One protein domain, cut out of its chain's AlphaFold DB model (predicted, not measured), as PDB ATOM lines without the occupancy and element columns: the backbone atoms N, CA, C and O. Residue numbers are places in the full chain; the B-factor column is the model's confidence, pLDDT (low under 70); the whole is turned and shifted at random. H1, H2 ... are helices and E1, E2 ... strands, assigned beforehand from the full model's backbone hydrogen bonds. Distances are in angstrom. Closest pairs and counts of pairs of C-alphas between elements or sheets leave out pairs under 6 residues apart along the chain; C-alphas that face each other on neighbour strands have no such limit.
ATOM      1  N   GLY A  68     -13.599  -5.885   3.088       69.88
ATOM      2  CA  GLY A  68     -13.827  -7.127   3.835       69.88
ATOM      3  C   GLY A  68     -14.911  -8.051   3.264       69.88
ATOM      4  O   GLY A  68     -15.106  -9.148   3.793       69.88
ATOM      5  N   ARG A  69     -15.600  -7.657   2.185       76.38
ATOM      6  CA  ARG A  69     -16.551  -8.512   1.469       76.38
ATOM      7  C   ARG A  69     -15.901  -9.244   0.304       76.38
ATOM      8  O   ARG A  69     -15.076  -8.702  -0.424       76.38
ATOM      9  N   ARG A  70     -16.253 -10.516   0.151       76.12
ATOM     10  CA  ARG A  70     -15.762 -11.432  -0.873       76.12
ATOM     11  C   ARG A  70     -16.944 -12.071  -1.586       76.12
ATOM     12  O   ARG A  70     -17.970 -12.386  -0.988       76.12
ATOM     13  N   ILE A  71     -16.775 -12.248  -2.887       77.06
ATOM     14  CA  ILE A  71     -17.743 -12.929  -3.735       77.06
ATOM     15  C   ILE A  71     -17.520 -14.429  -3.583       77.06
ATOM     16  O   ILE A  71     -16.381 -14.887  -3.675       77.06
ATOM     17  N   VAL A  72     -18.595 -15.187  -3.363       84.06
ATOM     18  CA  VAL A  72     -18.531 -16.652  -3.330       84.06
ATOM     19  C   VAL A  72     -19.614 -17.257  -4.226       84.06
ATOM     20  O   VAL A  72     -20.729 -16.748  -4.328       84.06
ATOM     21  N   GLU A  73     -19.289 -18.368  -4.871       87.75
ATOM     22  CA  GLU A  73     -20.246 -19.251  -5.526       87.75
ATOM     23  C   GLU A  73     -20.797 -20.230  -4.486       87.75
ATOM     24  O   GLU A  73     -20.097 -21.141  -4.034       87.75
ATOM     25  N   LEU A  74     -22.063 -20.046  -4.106       88.25
ATOM     26  CA  LEU A  74     -22.685 -20.816  -3.029       88.25
ATOM     27  C   LEU A  74     -22.677 -22.325  -3.266       88.25
ATOM     28  O   LEU A  74     -22.370 -23.073  -2.343       88.25
ATOM     29  N   ASP A  75     -22.959 -22.776  -4.487       88.88
ATOM     30  CA  ASP A  75     -22.971 -24.207  -4.806       88.88
ATOM     31  C   ASP A  75     -21.598 -24.850  -4.587       88.88
ATOM     32  O   ASP A  75     -21.491 -25.963  -4.065       88.88
ATOM     33  N   VAL A  76     -20.531 -24.136  -4.961       90.44
ATOM     34  CA  VAL A  76     -19.147 -24.599  -4.803       90.44
ATOM     35  C   VAL A  76     -18.789 -24.671  -3.326       90.44
ATOM     36  O   VAL A  76     -18.277 -25.692  -2.859       90.44
ATOM     37  N   LEU A  77     -19.111 -23.610  -2.586       91.94
ATOM     38  CA  LEU A  77     -18.845 -23.524  -1.160       91.94
ATOM     39  C   LEU A  77     -19.601 -24.614  -0.387       91.94
ATOM     40  O   LEU A  77     -18.996 -25.353   0.389       91.94
ATOM     41  N   ALA A  78     -20.902 -24.767  -0.638       93.06
ATOM     42  CA  ALA A  78     -21.738 -25.785  -0.007       93.06
ATOM     43  C   ALA A  78     -21.241 -27.203  -0.320       93.06
ATOM     44  O   ALA A  78     -21.162 -28.046   0.575       93.06
ATOM     45  N   THR A  79     -20.832 -27.459  -1.567       93.25
ATOM     46  CA  THR A  79     -20.254 -28.750  -1.965       93.25
ATOM     47  C   THR A  79     -18.956 -29.036  -1.214       93.25
ATOM     48  O   THR A  79     -18.767 -30.148  -0.723       93.25
ATOM     49  N   GLY A  80     -18.074 -28.042  -1.082       92.44
ATOM     50  CA  GLY A  80     -16.812 -28.202  -0.362       92.44
ATOM     51  C   GLY A  80     -16.976 -28.346   1.155       92.44
ATOM     52  O   GLY A  80     -16.160 -29.007   1.790       92.44
ATOM     53  N   LEU A  81     -18.043 -27.790   1.741       95.00
ATOM     54  CA  LEU A  81     -18.353 -27.920   3.170       95.00
ATOM     55  C   LEU A  81     -19.135 -29.194   3.524       95.00
ATOM     56  O   LEU A  81     -19.262 -29.530   4.702       95.00
ATOM     57  N   ARG A  82     -19.638 -29.925   2.524       96.50
ATOM     58  CA  ARG A  82     -20.482 -31.112   2.716       96.50
ATOM     59  C   ARG A  82     -19.847 -32.161   3.628       96.50
ATOM     60  O   ARG A  82     -20.558 -32.789   4.406       96.50
ATOM     61  N   ALA A  83     -18.541 -32.387   3.494       95.75
ATOM     62  CA  ALA A  83     -17.840 -33.436   4.218       95.75
ATOM     63  C   ALA A  83     -16.333 -33.170   4.299       95.75
ATOM     64  O   ALA A  83     -15.704 -32.736   3.338       95.75
ATOM     65  N   CYS A  84     -15.742 -33.508   5.440       96.69
ATOM     66  CA  CYS A  84     -14.304 -33.568   5.640       96.69
ATOM     67  C   CYS A  84     -13.696 -34.664   4.758       96.69
ATOM     68  O   CYS A  84     -14.164 -35.803   4.775       96.69
ATOM     69  N   LEU A  85     -12.594 -34.355   4.075       95.44
ATOM     70  CA  LEU A  85     -11.893 -35.284   3.183       95.44
ATOM     71  C   LEU A  85     -11.367 -36.538   3.895       95.44
ATOM     72  O   LEU A  85     -11.187 -37.571   3.257       95.44
ATOM     73  N   LYS A  86     -11.117 -36.457   5.208       95.88
ATOM     74  CA  LYS A  86     -10.550 -37.564   5.992       95.88
ATOM     75  C   LYS A  86     -11.605 -38.400   6.721       95.88
ATOM     76  O   LYS A  86     -11.495 -39.618   6.730       95.88
ATOM     77  N   CYS A  87     -12.590 -37.774   7.369       95.62
ATOM     78  CA  CYS A  87     -13.569 -38.480   8.213       95.62
ATOM     79  C   CYS A  87     -15.017 -38.417   7.707       95.62
ATOM     80  O   CYS A  87     -15.894 -39.002   8.331       95.62
ATOM     81  N   GLY A  88     -15.292 -37.686   6.625       95.19
ATOM     82  CA  GLY A  88     -16.630 -37.577   6.041       95.19
ATOM     83  C   GLY A  88     -17.625 -36.702   6.813       95.19
ATOM     84  O   GLY A  88     -18.721 -36.466   6.316       95.19
ATOM     85  N   LEU A  89     -17.269 -36.195   8.000       95.81
ATOM     86  CA  LEU A  89     -18.153 -35.346   8.807       95.81
ATOM     87  C   LEU A  89     -18.336 -33.956   8.182       95.81
ATOM     88  O   LEU A  89     -17.369 -33.424   7.633       95.81
ATOM     89  N   PRO A  90     -19.527 -33.341   8.292       95.31
ATOM     90  CA  PRO A  90     -19.788 -32.023   7.723       95.31
ATOM     91  C   PRO A  90     -18.857 -30.960   8.313       95.31
ATOM     92  O   PRO A  90     -18.530 -30.976   9.503       95.31
ATOM     93  N   LEU A  91     -18.424 -30.031   7.463       95.19
ATOM     94  CA  LEU A  91     -17.564 -28.919   7.846       95.19
ATOM     95  C   LEU A  91     -18.412 -27.685   8.153       95.19
ATOM     96  O   LEU A  91     -19.433 -27.435   7.516       95.19
ATOM     97  N   GLN A  92     -17.959 -26.890   9.119       92.00
ATOM     98  CA  GLN A  92     -18.614 -25.645   9.507       92.00
ATOM     99  C   GLN A  92     -17.724 -24.459   9.155       92.00
ATOM    100  O   GLN A  92     -16.536 -24.457   9.466       92.00
ATOM    101  N   LEU A  93     -18.319 -23.428   8.551       90.50
ATOM    102  CA  LEU A  93     -17.631 -22.181   8.197       90.50
ATOM    103  C   LEU A  93     -16.975 -21.497   9.403       90.50
ATOM    104  O   LEU A  93     -15.905 -20.910   9.254       90.50
ATOM    105  N   GLY A  94     -17.568 -21.619  10.593       89.44
ATOM    106  CA  GLY A  94     -17.013 -21.073  11.835       89.44
ATOM    107  C   GLY A  94     -15.635 -21.633  12.201       89.44
ATOM    108  O   GLY A  94     -14.855 -20.931  12.827       89.44
ATOM    109  N   HIS A  95     -15.284 -22.842  11.747       90.75
ATOM    110  CA  HIS A  95     -13.972 -23.462  11.995       90.75
ATOM    111  C   HIS A  95     -12.936 -23.139  10.912       90.75
ATOM    112  O   HIS A  95     -11.971 -23.881  10.705       90.75
ATOM    113  N   THR A  96     -13.146 -22.056  10.167       92.69
ATOM    114  CA  THR A  96     -12.150 -21.574   9.215       92.69
ATOM    115  C   THR A  96     -11.011 -20.912   9.974       92.69
ATOM    116  O   THR A  96     -11.220 -19.944  10.699       92.69
ATOM    117  N   ILE A  97      -9.804 -21.434   9.786       93.81
ATOM    118  CA  ILE A  97      -8.592 -20.967  10.464       93.81
ATOM    119  C   ILE A  97      -7.774 -19.997   9.608       93.81
ATOM    120  O   ILE A  97      -6.988 -19.227  10.146       93.81
ATOM    121  N   ASP A  98      -7.933 -20.046   8.281       91.94
ATOM    122  CA  ASP A  98      -7.175 -19.217   7.342       91.94
ATOM    123  C   ASP A  98      -7.922 -19.048   6.005       91.94
ATOM    124  O   ASP A  98      -8.759 -19.876   5.627       91.94
ATOM    125  N   ILE A  99      -7.605 -17.972   5.282       90.75
ATOM    126  CA  ILE A  99      -8.158 -17.635   3.968       90.75
ATOM    127  C   ILE A  99      -7.008 -17.306   3.011       90.75
ATOM    128  O   ILE A  99      -6.353 -16.275   3.129       90.75
ATOM    129  N   GLN A 100      -6.824 -18.136   1.984       90.44
ATOM    130  CA  GLN A 100      -5.841 -17.897   0.924       90.44
ATOM    131  C   GLN A 100      -6.512 -17.242  -0.282       90.44
ATOM    132  O   GLN A 100      -7.356 -17.847  -0.946       90.44
ATOM    133  N   THR A 101      -6.152 -15.996  -0.572       87.56
ATOM    134  CA  THR A 101      -6.798 -15.182  -1.611       87.56
ATOM    135  C   THR A 101      -6.059 -15.231  -2.947       87.56
ATOM    136  O   THR A 101      -4.838 -15.106  -2.983       87.56
ATOM    137  N   TYR A 102      -6.808 -15.323  -4.046       85.00
ATOM    138  CA  TYR A 102      -6.317 -15.385  -5.426       85.00
ATOM    139  C   TYR A 102      -7.129 -14.435  -6.325       85.00
ATOM    140  O   TYR A 102      -8.008 -14.850  -7.088       85.00
ATOM    141  N   GLY A 103      -6.856 -13.132  -6.222       82.62
ATOM    142  CA  GLY A 103      -7.673 -12.107  -6.875       82.62
ATOM    143  C   GLY A 103      -9.095 -12.109  -6.309       82.62
ATOM    144  O   GLY A 103      -9.282 -11.874  -5.113       82.62
ATOM    145  N   LEU A 104     -10.082 -12.403  -7.160       77.12
ATOM    146  CA  LEU A 104     -11.494 -12.473  -6.767       77.12
ATOM    147  C   LEU A 104     -11.891 -13.825  -6.143       77.12
ATOM    148  O   LEU A 104     -12.908 -13.892  -5.460       77.12
ATOM    149  N   GLY A 105     -11.096 -14.883  -6.341       83.31
ATOM    150  CA  GLY A 105     -11.311 -16.196  -5.725       83.31
ATOM    151  C   GLY A 105     -10.557 -16.367  -4.404       83.31
ATOM    152  O   GLY A 105      -9.581 -15.663  -4.130       83.31
ATOM    153  N   CYS A 106     -10.970 -17.324  -3.571       88.81
ATOM    154  CA  CYS A 106     -10.206 -17.719  -2.385       88.81
ATOM    155  C   CYS A 106     -10.389 -19.197  -1.999       88.81
ATOM    156  O   CYS A 106     -11.346 -19.864  -2.391       88.81
ATOM    157  N   LEU A 107      -9.432 -19.712  -1.227       92.56
ATOM    158  CA  LEU A 107      -9.495 -21.002  -0.547       92.56
ATOM    159  C   LEU A 107      -9.657 -20.773   0.955       92.56
ATOM    160  O   LEU A 107      -8.800 -20.152   1.579       92.56
ATOM    161  N   LEU A 108     -10.710 -21.335   1.535       93.94
ATOM    162  CA  LEU A 108     -10.907 -21.390   2.979       93.94
ATOM    163  C   LEU A 108     -10.183 -22.618   3.534       93.94
ATOM    164  O   LEU A 108     -10.366 -23.732   3.036       93.94
ATOM    165  N   LYS A 109      -9.366 -22.432   4.567       95.88
ATOM    166  CA  LYS A 109      -8.773 -23.524   5.344       95.88
ATOM    167  C   LYS A 109      -9.696 -23.823   6.513       95.88
ATOM    168  O   LYS A 109      -9.709 -23.083   7.490       95.88
ATOM    169  N   VAL A 110     -10.479 -24.891   6.406       95.44
ATOM    170  CA  VAL A 110     -11.495 -25.256   7.402       95.44
ATOM    171  C   VAL A 110     -11.024 -26.458   8.202       95.44
ATOM    172  O   VAL A 110     -10.847 -27.552   7.654       95.44
ATOM    173  N   GLN A 111     -10.814 -26.267   9.499       95.81
ATOM    174  CA  GLN A 111     -10.446 -27.356  10.391       95.81
ATOM    175  C   GLN A 111     -11.674 -28.212  10.713       95.81
ATOM    176  O   GLN A 111     -12.757 -27.711  11.020       95.81
ATOM    177  N   CYS A 112     -11.520 -29.531  10.628       95.38
ATOM    178  CA  CYS A 112     -12.567 -30.450  11.051       95.38
ATOM    179  C   CYS A 112     -12.786 -30.342  12.567       95.38
ATOM    180  O   CYS A 112     -11.832 -30.468  13.332       95.38
ATOM    181  N   PHE A 113     -14.046 -30.188  12.986       92.06
ATOM    182  CA  PHE A 113     -14.432 -30.110  14.401       92.06
ATOM    183  C   PHE A 113     -14.085 -31.373  15.201       92.06
ATOM    184  O   PHE A 113     -13.888 -31.321  16.410       92.06
ATOM    185  N   ASN A 114     -14.027 -32.529  14.535       92.81
ATOM    186  CA  ASN A 114     -13.681 -33.778  15.198       92.81
ATOM    187  C   ASN A 114     -12.232 -33.722  15.710       92.81
ATOM    188  O   ASN A 114     -11.288 -33.742  14.914       92.81
ATOM    189  N   THR A 115     -12.084 -33.735  17.036       91.62
ATOM    190  CA  THR A 115     -10.818 -33.652  17.779       91.62
ATOM    191  C   THR A 115      -9.863 -34.812  17.504       91.62
ATOM    192  O   THR A 115      -8.663 -34.674  17.705       91.62
ATOM    193  N   ILE A 116     -10.357 -35.939  16.987       94.19
ATOM    194  CA  ILE A 116      -9.523 -37.071  16.554       94.19
ATOM    195  C   ILE A 116      -9.020 -36.854  15.119       94.19
ATOM    196  O   ILE A 116      -7.915 -37.250  14.752       94.19
ATOM    197  N   CYS A 117      -9.843 -36.240  14.265       95.00
ATOM    198  CA  CYS A 117      -9.522 -36.059  12.854       95.00
ATOM    199  C   CYS A 117      -8.574 -34.876  12.635       95.00
ATOM    200  O   CYS A 117      -7.568 -35.039  11.938       95.00
ATOM    201  N   MET A 118      -8.957 -33.707  13.171       92.25
ATOM    202  CA  MET A 118      -8.293 -32.394  13.075       92.25
ATOM    203  C   MET A 118      -7.799 -31.994  11.675       92.25
ATOM    204  O   MET A 118      -6.972 -31.096  11.527       92.25
ATOM    205  N   HIS A 119      -8.299 -32.649  10.627       95.81
ATOM    206  CA  HIS A 119      -7.839 -32.424   9.269       95.81
ATOM    207  C   HIS A 119      -8.251 -31.031   8.790       95.81
ATOM    208  O   HIS A 119      -9.405 -30.628   8.957       95.81
ATOM    209  N   VAL A 120      -7.311 -30.314   8.176       96.06
ATOM    210  CA  VAL A 120      -7.547 -28.994   7.586       96.06
ATOM    211  C   VAL A 120      -7.923 -29.171   6.121       96.06
ATOM    212  O   VAL A 120      -7.103 -29.557   5.289       96.06
ATOM    213  N   ASN A 121      -9.176 -28.872   5.807       95.88
ATOM    214  CA  ASN A 121      -9.739 -28.995   4.471       95.88
ATOM    215  C   ASN A 121      -9.540 -27.684   3.711       95.88
ATOM    216  O   ASN A 121      -9.701 -26.605   4.275       95.88
ATOM    217  N   SER A 122      -9.201 -27.773   2.425       95.31
ATOM    218  CA  SER A 122      -9.112 -26.600   1.550       95.31
ATOM    219  C   SER A 122     -10.380 -26.495   0.713       95.31
ATOM    220  O   SER A 122     -10.555 -27.260  -0.233       95.31
ATOM    221  N   VAL A 123     -11.254 -25.559   1.068       94.19
ATOM    222  CA  VAL A 123     -12.568 -25.372   0.450       94.19
ATOM    223  C   VAL A 123     -12.529 -24.166  -0.493       94.19
ATOM    224  O   VAL A 123     -12.264 -23.054  -0.036       94.19
ATOM    225  N   PRO A 124     -12.763 -24.341  -1.804       92.75
ATOM    226  CA  PRO A 124     -12.834 -23.221  -2.733       92.75
ATOM    227  C   PRO A 124     -14.134 -22.434  -2.576       92.75
ATOM    228  O   PRO A 124     -15.194 -23.003  -2.332       92.75
ATOM    229  N   THR A 125     -14.053 -21.120  -2.772       89.94
ATOM    230  CA  THR A 125     -15.224 -20.232  -2.801       89.94
ATOM    231  C   THR A 125     -15.769 -19.988  -4.202       89.94
ATOM    232  O   THR A 125     -16.740 -19.260  -4.353       89.94
ATOM    233  N   GLY A 126     -15.176 -20.581  -5.235       89.50
ATOM    234  CA  GLY A 126     -15.554 -20.383  -6.632       89.50
ATOM    235  C   GLY A 126     -15.032 -21.502  -7.523       89.50
ATOM    236  O   GLY A 126     -14.182 -22.298  -7.105       89.50
ATOM    237  N   LYS A 127     -15.541 -21.586  -8.751       87.00
ATOM    238  CA  LYS A 127     -15.054 -22.575  -9.714       87.00
ATOM    239  C   LYS A 127     -13.619 -22.262 -10.114       87.00
ATOM    240  O   LYS A 127     -13.217 -21.103 -10.264       87.00
ATOM    241  N   ARG A 128     -12.844 -23.328 -10.284       84.94
ATOM    242  CA  ARG A 128     -11.465 -23.255 -10.750       84.94
ATOM    243  C   ARG A 128     -11.170 -24.397 -11.708       84.94
ATOM    244  O   ARG A 128     -11.587 -25.531 -11.465       84.94
ATOM    245  N   HIS A 129     -10.388 -24.088 -12.729       81.56
ATOM    246  CA  HIS A 129      -9.735 -25.056 -13.596       81.56
ATOM    247  C   HIS A 129      -8.250 -25.056 -13.218       81.56
ATOM    248  O   HIS A 129      -7.527 -24.087 -13.457       81.56
ATOM    249  N   ASP A 130      -7.815 -26.109 -12.526       78.25
ATOM    250  CA  ASP A 130      -6.479 -26.243 -11.934       78.25
ATOM    251  C   ASP A 130      -6.077 -25.069 -11.023       78.25
ATOM    252  O   ASP A 130      -6.500 -24.985  -9.866       78.25
ATOM    253  N   ARG A 131      -5.230 -24.168 -11.535       73.44
ATOM    254  CA  ARG A 131      -4.694 -22.997 -10.823       73.44
ATOM    255  C   ARG A 131      -5.399 -21.691 -11.208       73.44
ATOM    256  O   ARG A 131      -5.059 -20.646 -10.658       73.44
ATOM    257  N   VAL A 132      -6.354 -21.736 -12.138       76.31
ATOM    258  CA  VAL A 132      -7.047 -20.565 -12.689       76.31
ATOM    259  C   VAL A 132      -8.484 -20.515 -12.174       76.31
ATOM    260  O   VAL A 132      -9.193 -21.517 -12.191       76.31
ATOM    261  N   TRP A 133      -8.911 -19.343 -11.706       78.50
ATOM    262  CA  TRP A 133     -10.263 -19.102 -11.196       78.50
ATOM    263  C   TRP A 133     -11.178 -18.557 -12.296       78.50
ATOM    264  O   TRP A 133     -10.830 -17.566 -12.939       78.50
ATOM    265  N   ASP A 134     -12.373 -19.133 -12.448       71.75
ATOM    266  CA  ASP A 134     -13.315 -18.775 -13.526       71.75
ATOM    267  C   ASP A 134     -13.801 -17.320 -13.431       71.75
ATOM    268  O   ASP A 134     -14.065 -16.667 -14.445       71.75
ATOM    269  N   VAL A 135     -13.879 -16.783 -12.208       61.62
ATOM    270  CA  VAL A 135     -14.226 -15.377 -11.945       61.62
ATOM    271  C   VAL A 135     -13.193 -14.421 -12.555       61.62
ATOM    272  O   VAL A 135     -13.563 -13.375 -13.084       61.62
ATOM    273  N   ASN A 136     -11.910 -14.792 -12.555       56.44
ATOM    274  CA  ASN A 136     -10.848 -13.958 -13.121       56.44
ATOM    275  C   ASN A 136     -10.851 -14.019 -14.660       56.44
ATOM    276  O   ASN A 136     -10.568 -13.020 -15.320       56.44
ATOM    277  N   SER A 137     -11.236 -15.158 -15.244       52.34
ATOM    278  CA  SER A 137     -11.317 -15.328 -16.701       52.34
ATOM    279  C   SER A 137     -12.405 -14.463 -17.344       52.34
ATOM    280  O   SER A 137     -12.193 -13.945 -18.434       52.34
ATOM    281  N   LYS A 138     -13.539 -14.237 -16.664       49.97
ATOM    282  CA  LYS A 138     -14.621 -13.366 -17.168       49.97
ATOM    283  C   LYS A 138     -14.273 -11.876 -17.145       49.97
ATOM    284  O   LYS A 138     -14.833 -11.119 -17.930       49.97
ATOM    285  N   LEU A 139     -13.356 -11.458 -16.271       48.50
ATOM    286  CA  LEU A 139     -12.872 -10.076 -16.221       48.50
ATOM    287  C   LEU A 139     -11.823  -9.810 -17.315       48.50
ATOM    288  O   LEU A 139     -11.850  -8.762 -17.951       48.50
ATOM    289  N   ALA A 140     -10.940 -10.782 -17.574       44.31
ATOM    290  CA  ALA A 140      -9.877 -10.668 -18.575       44.31
ATOM    291  C   ALA A 140     -10.404 -10.511 -20.015       44.31
ATOM    292  O   ALA A 140      -9.747  -9.900 -20.854       44.31
ATOM    293  N   THR A 141     -11.602 -11.023 -20.311       44.03
ATOM    294  CA  THR A 141     -12.250 -10.857 -21.626       44.03
ATOM    295  C   THR A 141     -12.987  -9.515 -21.770       44.03
ATOM    296  O   THR A 141     -13.433  -9.182 -22.861       44.03
ATOM    297  N   MET A 163     -24.660 -15.273  -7.518       42.31
ATOM    298  CA  MET A 163     -23.401 -14.745  -7.028       42.31
ATOM    299  C   MET A 163     -23.731 -13.826  -5.849       42.31
ATOM    300  O   MET A 163     -24.316 -12.762  -6.048       42.31
ATOM    301  N   LEU A 164     -23.417 -14.259  -4.630       49.03
ATOM    302  CA  LEU A 164     -23.681 -13.487  -3.420       49.03
ATOM    303  C   LEU A 164     -22.370 -12.938  -2.855       49.03
ATOM    304  O   LEU A 164     -21.332 -13.608  -2.829       49.03
ATOM    305  N   VAL A 165     -22.426 -11.669  -2.463       50.22
ATOM    306  CA  VAL A 165     -21.308 -10.927  -1.883       50.22
ATOM    307  C   VAL A 165     -21.435 -11.037  -0.371       50.22
ATOM    308  O   VAL A 165     -22.379 -10.497   0.197       50.22
ATOM    309  N   TYR A 166     -20.503 -11.723   0.282       54.53
ATOM    310  CA  TYR A 166     -20.519 -11.902   1.734       54.53
ATOM    311  C   TYR A 166     -19.364 -11.169   2.379       54.53
ATOM    312  O   TYR A 166     -18.244 -11.221   1.876       54.53
ATOM    313  N   ARG A 167     -19.582 -10.547   3.538       47.84
ATOM    314  CA  ARG A 167     -18.453 -10.166   4.392       47.84
ATOM    315  C   ARG A 167     -17.803 -11.436   4.934       47.84
ATOM    316  O   ARG A 167     -18.483 -12.258   5.530       47.84
ATOM    317  N   LEU A 168     -16.506 -11.621   4.704       53.25
ATOM    318  CA  LEU A 168     -15.723 -12.657   5.376       53.25
ATOM    319  C   LEU A 168     -14.825 -11.936   6.375       53.25
ATOM    320  O   LEU A 168     -13.708 -11.542   6.051       53.25
ATOM    321  N   THR A 169     -15.336 -11.697   7.580       45.66
ATOM    322  CA  THR A 169     -14.526 -11.133   8.661       45.66
ATOM    323  C   THR A 169     -13.781 -12.251   9.373       45.66
ATOM    324  O   THR A 169     -14.401 -13.101  10.008       45.66
ATOM    325  N   THR A 170     -12.453 -12.237   9.318       40.75
ATOM    326  CA  THR A 170     -11.608 -13.041  10.208       40.75
ATOM    327  C   THR A 170     -11.482 -12.317  11.549       40.75
ATOM    328  O   THR A 170     -10.467 -11.691  11.842       40.75
ATOM    329  N   SER A 171     -12.542 -12.339  12.355       37.38
ATOM    330  CA  SER A 171     -12.386 -12.188  13.805       37.38
ATOM    331  C   SER A 171     -11.874 -13.524  14.337       37.38
ATOM    332  O   SER A 171     -12.238 -14.560  13.783       37.38
ATOM    333  N   LYS A 172     -11.044 -13.527  15.385       37.06
ATOM    334  CA  LYS A 172     -10.388 -14.729  15.938       37.06
ATOM    335  C   LYS A 172     -11.347 -15.862  16.350       37.06
ATOM    336  O   LYS A 172     -10.865 -16.911  16.754       37.06
ATOM    337  N   GLU A 173     -12.664 -15.683  16.242       34.62
ATOM    338  CA  GLU A 173     -13.637 -16.639  16.765       34.62
ATOM    339  C   GLU A 173     -14.798 -17.016  15.829       34.62
ATOM    340  O   GLU A 173     -15.447 -18.018  16.109       34.62
ATOM    341  N   THR A 174     -15.098 -16.328  14.715       33.16
ATOM    342  CA  THR A 174     -16.201 -16.761  13.816       33.16
ATOM    343  C   THR A 174     -16.154 -16.073  12.445       33.16
ATOM    344  O   THR A 174     -16.052 -14.848  12.371       33.16
ATOM    345  N   ILE A 175     -16.321 -16.835  11.353       45.94
ATOM    346  CA  ILE A 175     -16.708 -16.281  10.043       45.94
ATOM    347  C   ILE A 175     -18.225 -16.094  10.018       45.94
ATOM    348  O   ILE A 175     -18.974 -17.070   9.989       45.94
ATOM    349  N   MET A 176     -18.669 -14.839   9.997       45.16
ATOM    350  CA  MET A 176     -20.077 -14.472   9.853       45.16
ATOM    351  C   MET A 176     -20.363 -14.123   8.394       45.16
ATOM    352  O   MET A 176     -19.776 -13.185   7.869       45.16
ATOM    353  N   LEU A 177     -21.276 -14.852   7.746       52.50
ATOM    354  CA  LEU A 177     -21.842 -14.445   6.460       52.50
ATOM    355  C   LEU A 177     -22.919 -13.382   6.727       52.50
ATOM    356  O   LEU A 177     -24.043 -13.729   7.082       52.50
ATOM    357  N   SER A 178     -22.584 -12.099   6.591       49.53
ATOM    358  CA  SER A 178     -23.570 -11.008   6.611       49.53
ATOM    359  C   SER A 178     -23.881 -10.507   5.196       49.53
ATOM    360  O   SER A 178     -22.983 -10.450   4.346       49.53
ATOM    361  N   LEU A 179     -25.161 -10.188   4.960       41.53
ATOM    362  CA  LEU A 179     -25.664  -9.482   3.771       41.53
ATOM    363  C   LEU A 179     -25.352  -7.978   3.871       41.53
ATOM    364  O   LEU A 179     -25.442  -7.429   4.989       41.53
TER     365      LEU A 179
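Overview. This is residues 68 to 141 and 163 to 179 of the 179 residues of an uncharacterized protein of Mytilus galloprovincialis (UniProt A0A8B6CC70). A small three-strand sheet, E2, E3 and E4, has H1 packed over its edge strand E4, while a two-strand ribbon of E1 and E5 lies to one side and H2 reaches out at one end of the long axis. The 91 printed residues run E1, H1, E2, E3, E4, H2, E5; the larger sheet, order E2 E3 E4, is antiparallel. The class is mixed, helices and strands, with under half of the residues, 45, in named elements. The whole is compact, radius of gyration of the C-alphas 13.3 A, yet elongated, spanning 46 by 27 by 19 A.

Arrangement. E1, residues 69 to 73, is the antiparallel neighbour of E5, residues 163 to 168, at 137 degrees, with N 70 and O 166 2.7 A apart. E2, residues 96 to 102, E3, residues 105 to 111, and E4, residues 120 to 124, form a meander, each strand the antiparallel neighbour of the one before. E2 and E3 are a hairpin, with N 100 and O 107 at 2.9 A; E3 and E4 are another, with N 108 and O 123 at 2.8 A. H1, residues 74 to 81, is on this sheet at a height of 8.9 A, over E4 and along it at 15 degrees on the local plane; their closest C-alphas, of Gly 80 and Val 123, are 5.2 A apart. H2, residues 134 to 140, is only just not on the sheet, with 4 pairs of C-alphas within 10 A. Every O i to N i+4 pair is within hydrogen-bond range in H1, and 2 of 3 in H2.

Along the chain. E1 begins at C-alpha 69 (-16.551, -8.512, 1.469) and is 13.3 A long; H1 is 10.4 A, E2 16.9 A, E3 19.6 A, E4 13.0 A, H2 10.2 A. E5, 14.7 A, ends at C-alpha 168 (-15.723, -12.657, 5.376).

Size, cuts and confidence. The C-alphas farthest apart, of Ile 116 and Thr 141, are 46.4 A apart. Residues 142 to 162 are cut out, a gap of 18.8 A between C-alphas 141 and 163. The link H1 to E2 is long. The model's pLDDT is under 70 at residue 68, residues 135 to 141 and residues 163 to 179.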